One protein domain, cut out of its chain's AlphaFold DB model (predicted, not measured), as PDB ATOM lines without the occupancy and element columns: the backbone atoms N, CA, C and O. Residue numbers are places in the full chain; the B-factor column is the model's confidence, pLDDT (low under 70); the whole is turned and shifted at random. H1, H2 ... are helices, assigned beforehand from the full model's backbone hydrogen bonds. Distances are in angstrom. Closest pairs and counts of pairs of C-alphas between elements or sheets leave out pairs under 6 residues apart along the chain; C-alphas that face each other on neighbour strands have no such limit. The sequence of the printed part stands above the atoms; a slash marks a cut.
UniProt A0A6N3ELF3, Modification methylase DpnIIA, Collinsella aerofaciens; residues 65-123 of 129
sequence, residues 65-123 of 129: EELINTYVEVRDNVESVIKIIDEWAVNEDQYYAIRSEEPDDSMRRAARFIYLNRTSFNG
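What this domain is: This is residues 65 to 123 of the 129 residues of the protein "Modification methylase DpnIIA" of Collinsella aerofaciens (UniProt A0A6N3ELF3). H1, H2 and H3 follow one another as a U round H4, which runs through the middle, with H1 and H3 on its two sides. It is a compact all-helix domain of 59 residues with four named helices, H1 to H4, and no named strand; the radius of gyration of the C-alphas is 10.8 A, and the spans are 30 by 22 by 21 A.

Where its parts are: H1, residues 65 to 76, begins at C-alpha 65 (-124.541, 84.168, -81.427) and is 16.3 A long. H2 is residues 78 to 86, 12.3 A; H3, residues 92 to 100, 12.5 A. H4, residues 106 to 119, 20.0 A, ends at C-alpha 119 (-138.900, 87.317, -95.372).

How they stand to each other: H4 is the hub, and packing is mostly crossed, no touching pair at a shallow tilt. H1 touches it about perpendicular, 73 degrees; the closest C-alphas, Thr 70 and Ala 110, are 4.2 A apart. H2 touches it at a steep tilt of 54 degrees, the same way, closest C-alphas Val 81 and Ala 111, 5.4 A. H3 and H4 touch as a helical hairpin, a steep tilt of 40 degrees, opposite ways, closest C-alphas Ile 98 and Arg 112, 6.6 A. H3 is apart from H1 and H2. In H1, H2, H3 and H4 every O i to N i+4 pair is within hydrogen-bond range.

The domain as a whole: The farthest C-alphas, Asp 76 and Asp 93, are 30.2 A apart. The printed part has no cut, and its three links are tight. Residues 122 to 123 have pLDDT under 70.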
ATOM      1  N   GLU A  65    -125.053  85.490 -81.056       95.31
ATOM      2  CA  GLU A  65    -124.541  84.168 -81.427       95.31
ATOM      3  C   GLU A  65    -125.131  83.640 -82.743       95.31
ATOM      4  O   GLU A  65    -124.402  83.032 -83.519       95.31
ATOM      5  N   GLU A  66    -126.406  83.914 -83.046       94.81
ATOM      6  CA  GLU A  66    -127.034  83.513 -84.318       94.81
ATOM      7  C   GLU A  66    -126.377  84.210 -85.513       94.81
ATOM      8  O   GLU A  66    -126.149  83.597 -86.558       94.81
ATOM      9  N   LEU A  67    -126.014  85.486 -85.348       95.94
ATOM     10  CA  LEU A  67    -125.271  86.238 -86.353       95.94
ATOM     11  C   LEU A  67    -123.906  85.592 -86.604       95.94
ATOM     12  O   LEU A  67    -123.564  85.308 -87.751       95.94
ATOM     13  N   ILE A  68    -123.137  85.341 -85.540       97.00
ATOM     14  CA  ILE A  68    -121.800  84.746 -85.654       97.00
ATOM     15  C   ILE A  68    -121.877  83.343 -86.255       97.00
ATOM     16  O   ILE A  68    -121.150  83.058 -87.206       97.00
ATOM     17  N   ASN A  69    -122.804  82.513 -85.780       97.75
ATOM     18  CA  ASN A  69    -123.088  81.199 -86.344       97.75
ATOM     19  C   ASN A  69    -123.384  81.291 -87.849       97.75
ATOM     20  O   ASN A  69    -122.770  80.589 -88.645       97.75
ATOM     21  N   THR A  70    -124.249  82.222 -88.257       97.75
ATOM     22  CA  THR A  70    -124.605  82.414 -89.669       97.75
ATOM     23  C   THR A  70    -123.392  82.742 -90.534       97.75
ATOM     24  O   THR A  70    -123.229  82.164 -91.605       97.75
ATOM     25  N   TYR A  71    -122.520  83.654 -90.097       97.06
ATOM     26  CA  TYR A  71    -121.323  83.996 -90.869       97.06
ATOM     27  C   TYR A  71    -120.296  82.858 -90.913       97.06
ATOM     28  O   TYR A  71    -119.648  82.690 -91.945       97.06
ATOM     29  N   VAL A  72    -120.157  82.073 -89.841       97.50
ATOM     30  CA  VAL A  72    -119.292  80.880 -89.820       97.50
ATOM     31  C   VAL A  72    -119.809  79.824 -90.797       97.50
ATOM     32  O   VAL A  72    -119.052  79.365 -91.648       97.50
ATOM     33  N   GLU A  73    -121.101  79.507 -90.760       98.44
ATOM     34  CA  GLU A  73    -121.702  78.511 -91.656       98.44
ATOM     35  C   GLU A  73    -121.702  78.963 -93.122       98.44
ATOM     36  O   GLU A  73    -121.458  78.163 -94.019       98.44
ATOM     37  N   VAL A  74    -121.897  80.255 -93.396       97.25
ATOM     38  CA  VAL A  74    -121.754  80.796 -94.760       97.25
ATOM     39  C   VAL A  74    -120.295  80.791 -95.222       97.25
ATOM     40  O   VAL A  74    -120.044  80.658 -96.414       97.25
ATOM     41  N   ARG A  75    -119.314  80.924 -94.324       95.69
ATOM     42  CA  ARG A  75    -117.895  80.814 -94.688       95.69
ATOM     43  C   ARG A  75    -117.517  79.372 -95.028       95.69
ATOM     44  O   ARG A  75    -116.836  79.152 -96.026       95.69
ATOM     45  N   ASP A  76    -117.954  78.423 -94.204       98.00
ATOM     46  CA  ASP A  76    -117.444  77.048 -94.235       98.00
ATOM     47  C   ASP A  76    -118.334  76.090 -95.045       98.00
ATOM     48  O   ASP A  76    -117.824  75.160 -95.667       98.00
ATOM     49  N   ASN A  77    -119.652  76.327 -95.086       98.00
ATOM     50  CA  ASN A  77    -120.665  75.380 -95.575       98.00
ATOM     51  C   ASN A  77    -121.713  76.020 -96.512       98.00
ATOM     52  O   ASN A  77    -122.857  75.560 -96.573       98.00
ATOM     53  N   VAL A  78    -121.339  77.064 -97.266       97.50
ATOM     54  CA  VAL A  78    -122.270  77.906 -98.052       97.50
ATOM     55  C   VAL A  78    -123.271  77.128 -98.914       97.50
ATOM     56  O   VAL A  78    -124.464  77.416 -98.866       97.50
ATOM     57  N   GLU A  79    -122.822  76.111 -99.651       98.31
ATOM     58  CA  GLU A  79    -123.682  75.331-100.554       98.31
ATOM     59  C   GLU A  79    -124.765  74.552 -99.797       98.31
ATOM     60  O   GLU A  79    -125.894  74.411-100.263       98.31
ATOM     61  N   SER A  80    -124.440  74.073 -98.595       98.19
ATOM     62  CA  SER A  80    -125.385  73.317 -97.773       98.19
ATOM     63  C   SER A  80    -126.415  74.244 -97.128       98.19
ATOM     64  O   SER A  80    -127.601  73.919 -97.108       98.19
ATOM     65  N   VAL A  81    -125.992  75.438 -96.693       98.31
ATOM     66  CA  VAL A  81    -126.904  76.491 -96.220       98.31
ATOM     67  C   VAL A  81    -127.876  76.905 -97.330       98.31
ATOM     68  O   VAL A  81    -129.079  76.970 -97.086       98.31
ATOM     69  N   ILE A  82    -127.377  77.141 -98.551       98.19
ATOM     70  CA  ILE A  82    -128.211  77.485 -99.715       98.19
ATOM     71  C   ILE A  82    -129.232  76.383 -99.983       98.19
ATOM     72  O   ILE A  82    -130.421  76.671-100.087       98.19
ATOM     73  N   LYS A  83    -128.793  75.120-100.007       98.38
ATOM     74  CA  LYS A  83    -129.681  73.981-100.242       98.38
ATOM     75  C   LYS A  83    -130.835  73.918 -99.235       98.38
ATOM     76  O   LYS A  83    -131.967  73.697 -99.644       98.38
ATOM     77  N   ILE A  84    -130.568  74.134 -97.943       98.00
ATOM     78  CA  ILE A  84    -131.619  74.148 -96.909       98.00
ATOM     79  C   ILE A  84    -132.620  75.281 -97.166       98.00
ATOM     80  O   ILE A  84    -133.824  75.075 -97.049       98.00
ATOM     81  N   ILE A  85    -132.133  76.475 -97.519       97.69
ATOM     82  CA  ILE A  85    -132.997  77.628 -97.803       97.69
ATOM     83  C   ILE A  85    -133.871  77.363 -99.036       97.69
ATOM     84  O   ILE A  85    -135.059  77.686 -99.012       97.69
ATOM     85  N   ASP A  86    -133.314  76.754-100.085       97.44
ATOM     86  CA  ASP A  86    -134.020  76.447-101.338       97.44
ATOM     87  C   ASP A  86    -135.156  75.420-101.157       97.44
ATOM     88  O   ASP A  86    -136.081  75.365-101.970       97.44
ATOM     89  N   GLU A  87    -135.129  74.628-100.081       97.00
ATOM     90  CA  GLU A  87    -136.207  73.698 -99.723       97.00
ATOM     91  C   GLU A  87    -137.436  74.406 -99.114       97.00
ATOM     92  O   GLU A  87    -138.515  73.810 -99.030       97.00
ATOM     93  N   TRP A  88    -137.321  75.672 -98.694       96.88
ATOM     94  CA  TRP A  88    -138.401  76.406 -98.031       96.88
ATOM     95  C   TRP A  88    -139.161  77.332 -98.981       96.88
ATOM     96  O   TRP A  88    -138.621  78.275 -99.559       96.88
ATOM     97  N   ALA A  89    -140.472  77.119 -99.088       96.00
ATOM     98  CA  ALA A  89    -141.347  77.993 -99.859       96.00
ATOM     99  C   ALA A  89    -141.510  79.373 -99.195       96.00
ATOM    100  O   ALA A  89    -141.738  79.473 -97.996       96.00
ATOM    101  N   VAL A  90    -141.494  80.453 -99.975       94.62
ATOM    102  CA  VAL A  90    -141.701  81.809 -99.440       94.62
ATOM    103  C   VAL A  90    -143.198  82.120 -99.359       94.62
ATOM    104  O   VAL A  90    -143.782  82.689-100.281       94.62
ATOM    105  N   ASN A  91    -143.836  81.720 -98.260       94.62
ATOM    106  CA  ASN A  91    -145.232  82.036 -97.942       94.62
ATOM    107  C   ASN A  91    -145.444  82.191 -96.421       94.62
ATOM    108  O   ASN A  91    -144.533  81.943 -95.630       94.62
ATOM    109  N   GLU A  92    -146.634  82.648 -96.021       94.12
ATOM    110  CA  GLU A  92    -146.964  82.942 -94.620       94.12
ATOM    111  C   GLU A  92    -146.912  81.698 -93.719       94.12
ATOM    112  O   GLU A  92    -146.283  81.740 -92.659       94.12
ATOM    113  N   ASP A  93    -147.497  80.582 -94.158       95.75
ATOM    114  CA  ASP A  93    -147.524  79.334 -93.390       95.75
ATOM    115  C   ASP A  93    -146.104  78.812 -93.130       95.75
ATOM    116  O   ASP A  93    -145.734  78.530 -91.987       95.75
ATOM    117  N   GLN A  94    -145.267  78.767 -94.174       95.81
ATOM    118  CA  GLN A  94    -143.867  78.362 -94.061       95.81
ATOM    119  C   GLN A  94    -143.080  79.329 -93.173       95.81
ATOM    120  O   GLN A  94    -142.237  78.898 -92.390       95.81
ATOM    121  N   TYR A  95    -143.346  80.635 -93.264       94.56
ATOM    122  CA  TYR A  95    -142.689  81.623 -92.413       94.56
ATOM    123  C   TYR A  95    -142.922  81.351 -90.930       94.56
ATOM    124  O   TYR A  95    -141.958  81.301 -90.164       94.56
ATOM    125  N   TYR A  96    -144.173  81.152 -90.518       94.44
ATOM    126  CA  TYR A  96    -144.474  80.871 -89.116       94.44
ATOM    127  C   TYR A  96    -143.989  79.491 -88.674       94.44
ATOM    128  O   TYR A  96    -143.547  79.374 -87.533       94.44
ATOM    129  N   ALA A  97    -143.999  78.494 -89.565       96.00
ATOM    130  CA  ALA A  97    -143.440  77.174 -89.286       96.00
ATOM    131  C   ALA A  97    -141.929  77.247 -89.004       96.00
ATOM    132  O   ALA A  97    -141.484  76.817 -87.950       96.00
ATOM    133  N   ILE A  98    -141.143  77.877 -89.887       96.12
ATOM    134  CA  ILE A  98    -139.690  78.045 -89.694       96.12
ATOM    135  C   ILE A  98    -139.383  78.936 -88.486       96.12
ATOM    136  O   ILE A  98    -138.424  78.702 -87.748       96.12
ATOM    137  N   ARG A  99    -140.202  79.963 -88.242       93.69
ATOM    138  CA  ARG A  99    -140.020  80.858 -87.096       93.69
ATOM    139  C   ARG A  99    -140.169  80.135 -85.757       93.69
ATOM    140  O   ARG A  99    -139.457  80.502 -84.825       93.69
ATOM    141  N   SER A 100    -141.067  79.157 -85.653       94.31
ATOM    142  CA  SER A 100    -141.282  78.397 -84.416       94.31
ATOM    143  C   SER A 100    -140.282  77.260 -84.203       94.31
ATOM    144  O   SER A 100    -140.279  76.675 -83.122       94.31
ATOM    145  N   GLU A 101    -139.431  76.951 -85.187       93.94
ATOM    146  CA  GLU A 101    -138.363  75.966 -85.015       93.94
ATOM    147  C   GLU A 101    -137.285  76.464 -84.038       93.94
ATOM    148  O   GLU A 101    -136.850  77.618 -84.106       93.94
ATOM    149  N   GLU A 102    -136.788  75.545 -83.206       93.31
ATOM    150  CA  GLU A 102    -135.575  75.689 -82.390       93.31
ATOM    151  C   GLU A 102    -134.575  74.591 -82.799       93.31
ATOM    152  O   GLU A 102    -134.492  73.551 -82.149       93.31
ATOM    153  N   PRO A 103    -133.891  74.740 -83.949       93.31
ATOM    154  CA  PRO A 103    -132.982  73.710 -84.434       93.31
ATOM    155  C   PRO A 103    -131.686  73.674 -83.616       93.31
ATOM    156  O   PRO A 103    -131.064  74.709 -83.398       93.31
ATOM    157  N   ASP A 104    -131.235  72.474 -83.244       92.19
ATOM    158  CA  ASP A 104    -129.937  72.269 -82.578       92.19
ATOM    159  C   ASP A 104    -128.747  72.317 -83.558       92.19
ATOM    160  O   ASP A 104    -127.602  72.542 -83.165       92.19
ATOM    161  N   ASP A 105    -129.011  72.105 -84.849       95.31
ATOM    162  CA  ASP A 105    -128.011  72.079 -85.917       95.31
ATOM    163  C   ASP A 105    -127.582  73.498 -86.333       95.31
ATOM    164  O   ASP A 105    -128.415  74.331 -86.706       95.31
ATOM    165  N   SER A 106    -126.273  73.776 -86.298       97.31
ATOM    166  CA  SER A 106    -125.702  75.101 -86.594       97.31
ATOM    167  C   SER A 106    -126.039  75.578 -88.005       97.31
ATOM    168  O   SER A 106    -126.397  76.742 -88.209       97.31
ATOM    169  N   MET A 107    -126.005  74.671 -88.977       97.50
ATOM    170  CA  MET A 107    -126.274  74.976 -90.375       97.50
ATOM    171  C   MET A 107    -127.748  75.328 -90.609       97.50
ATOM    172  O   MET A 107    -128.054  76.328 -91.265       97.50
ATOM    173  N   ARG A 108    -128.682  74.571 -90.020       97.25
ATOM    174  CA  ARG A 108    -130.118  74.875 -90.076       97.25
ATOM    175  C   ARG A 108    -130.452  76.165 -89.332       97.25
ATOM    176  O   ARG A 108    -131.283  76.928 -89.824       97.25
ATOM    177  N   ARG A 109    -129.784  76.456 -88.208       97.81
ATOM    178  CA  ARG A 109    -129.883  77.759 -87.521       97.81
ATOM    179  C   ARG A 109    -129.480  78.908 -88.445       97.81
ATOM    180  O   ARG A 109    -130.249  79.853 -88.603       97.81
ATOM    181  N   ALA A 110    -128.344  78.790 -89.138       98.00
ATOM    182  CA  ALA A 110    -127.882  79.788 -90.106       98.00
ATOM    183  C   ALA A 110    -128.868  79.983 -91.270       98.00
ATOM    184  O   ALA A 110    -129.233  81.112 -91.607       98.00
ATOM    185  N   ALA A 111    -129.354  78.885 -91.858       97.94
ATOM    186  CA  ALA A 111    -130.361  78.927 -92.914       97.94
ATOM    187  C   ALA A 111    -131.648  79.619 -92.436       97.94
ATOM    188  O   ALA A 111    -132.134  80.548 -93.088       97.94
ATOM    189  N   ARG A 112    -132.163  79.223 -91.261       97.00
ATOM    190  CA  ARG A 112    -133.350  79.811 -90.619       97.00
ATOM    191  C   ARG A 112    -133.163  81.308 -90.409       97.00
ATOM    192  O   ARG A 112    -134.045  82.090 -90.760       97.00
ATOM    193  N   PHE A 113    -132.010  81.716 -89.885       96.19
ATOM    194  CA  PHE A 113    -131.683  83.114 -89.644       96.19
ATOM    195  C   PHE A 113    -131.720  83.944 -90.933       96.19
ATOM    196  O   PHE A 113    -132.367  84.994 -90.976       96.19
ATOM    197  N   ILE A 114    -131.095  83.454 -92.009       96.44
ATOM    198  CA  ILE A 114    -131.100  84.113 -93.323       96.44
ATOM    199  C   ILE A 114    -132.521  84.202 -93.883       96.44
ATOM    200  O   ILE A 114    -132.936  85.280 -94.318       96.44
ATOM    201  N   TYR A 115    -133.271  83.098 -93.854       96.31
ATOM    202  CA  TYR A 115    -134.643  83.042 -94.353       96.31
ATOM    203  C   TYR A 115    -135.520  84.079 -93.643       96.31
ATOM    204  O   TYR A 115    -136.049  84.984 -94.291       96.31
ATOM    205  N   LEU A 116    -135.566  84.047 -92.305       95.00
ATOM    206  CA  LEU A 116    -136.356  84.987 -91.505       95.00
ATOM    207  C   LEU A 116    -135.901  86.439 -91.703       95.00
ATOM    208  O   LEU A 116    -136.735  87.342 -91.794       95.00
ATOM    209  N   ASN A 117    -134.595  86.696 -91.823       93.81
ATOM    210  CA  ASN A 117    -134.069  88.035 -92.105       93.81
ATOM    211  C   ASN A 117    -134.556  88.591 -93.457       93.81
ATOM    212  O   ASN A 117    -134.783  89.797 -93.597       93.81
ATOM    213  N   ARG A 118    -134.729  87.726 -94.461       92.25
ATOM    214  CA  ARG A 118    -135.163  88.127 -95.804       92.25
ATOM    215  C   ARG A 118    -136.677  88.228 -95.947       92.25
ATOM    216  O   ARG A 118    -137.128  89.109 -96.681       92.25
ATOM    217  N   THR A 119    -137.436  87.388 -95.251       91.38
ATOM    218  CA  THR A 119    -138.900  87.317 -95.372       91.38
ATOM    219  C   THR A 119    -139.653  88.145 -94.326       91.38
ATOM    220  O   THR A 119    -140.828  88.439 -94.527       91.38
ATOM    221  N   SER A 120    -139.010  88.559 -93.228       85.69
ATOM    222  CA  SER A 120    -139.628  89.446 -92.230       85.69
ATOM    223  C   SER A 120    -139.746  90.897 -92.719       85.69
ATOM    224  O   SER A 120    -138.943  91.391 -93.522       85.69
ATOM    225  N   PHE A 121    -140.743  91.621 -92.196       72.81
ATOM    226  CA  PHE A 121    -140.921  93.045 -92.480       72.81
ATOM    227  C   PHE A 121    -139.668  93.833 -92.056       72.81
ATOM    228  O   PHE A 121    -139.261  93.813 -90.896       72.81
ATOM    229  N   ASN A 122    -139.029  94.507 -93.017       63.66
ATOM    230  CA  ASN A 122    -137.769  95.250 -92.850       63.66
ATOM    231  C   ASN A 122    -136.571  94.454 -92.292       63.66
ATOM    232  O   ASN A 122    -135.581  95.063 -91.891       63.66
ATOM    233  N   GLY A 123    -136.612  93.118 -92.273       57.88
ATOM    234  CA  GLY A 123    -135.570  92.325 -91.605       57.88
ATOM    235  C   GLY A 123    -135.543  92.509 -90.082       57.88
ATOM    236  O   GLY A 123    -134.575  92.114 -89.433       57.88
TER     237      GLY A 123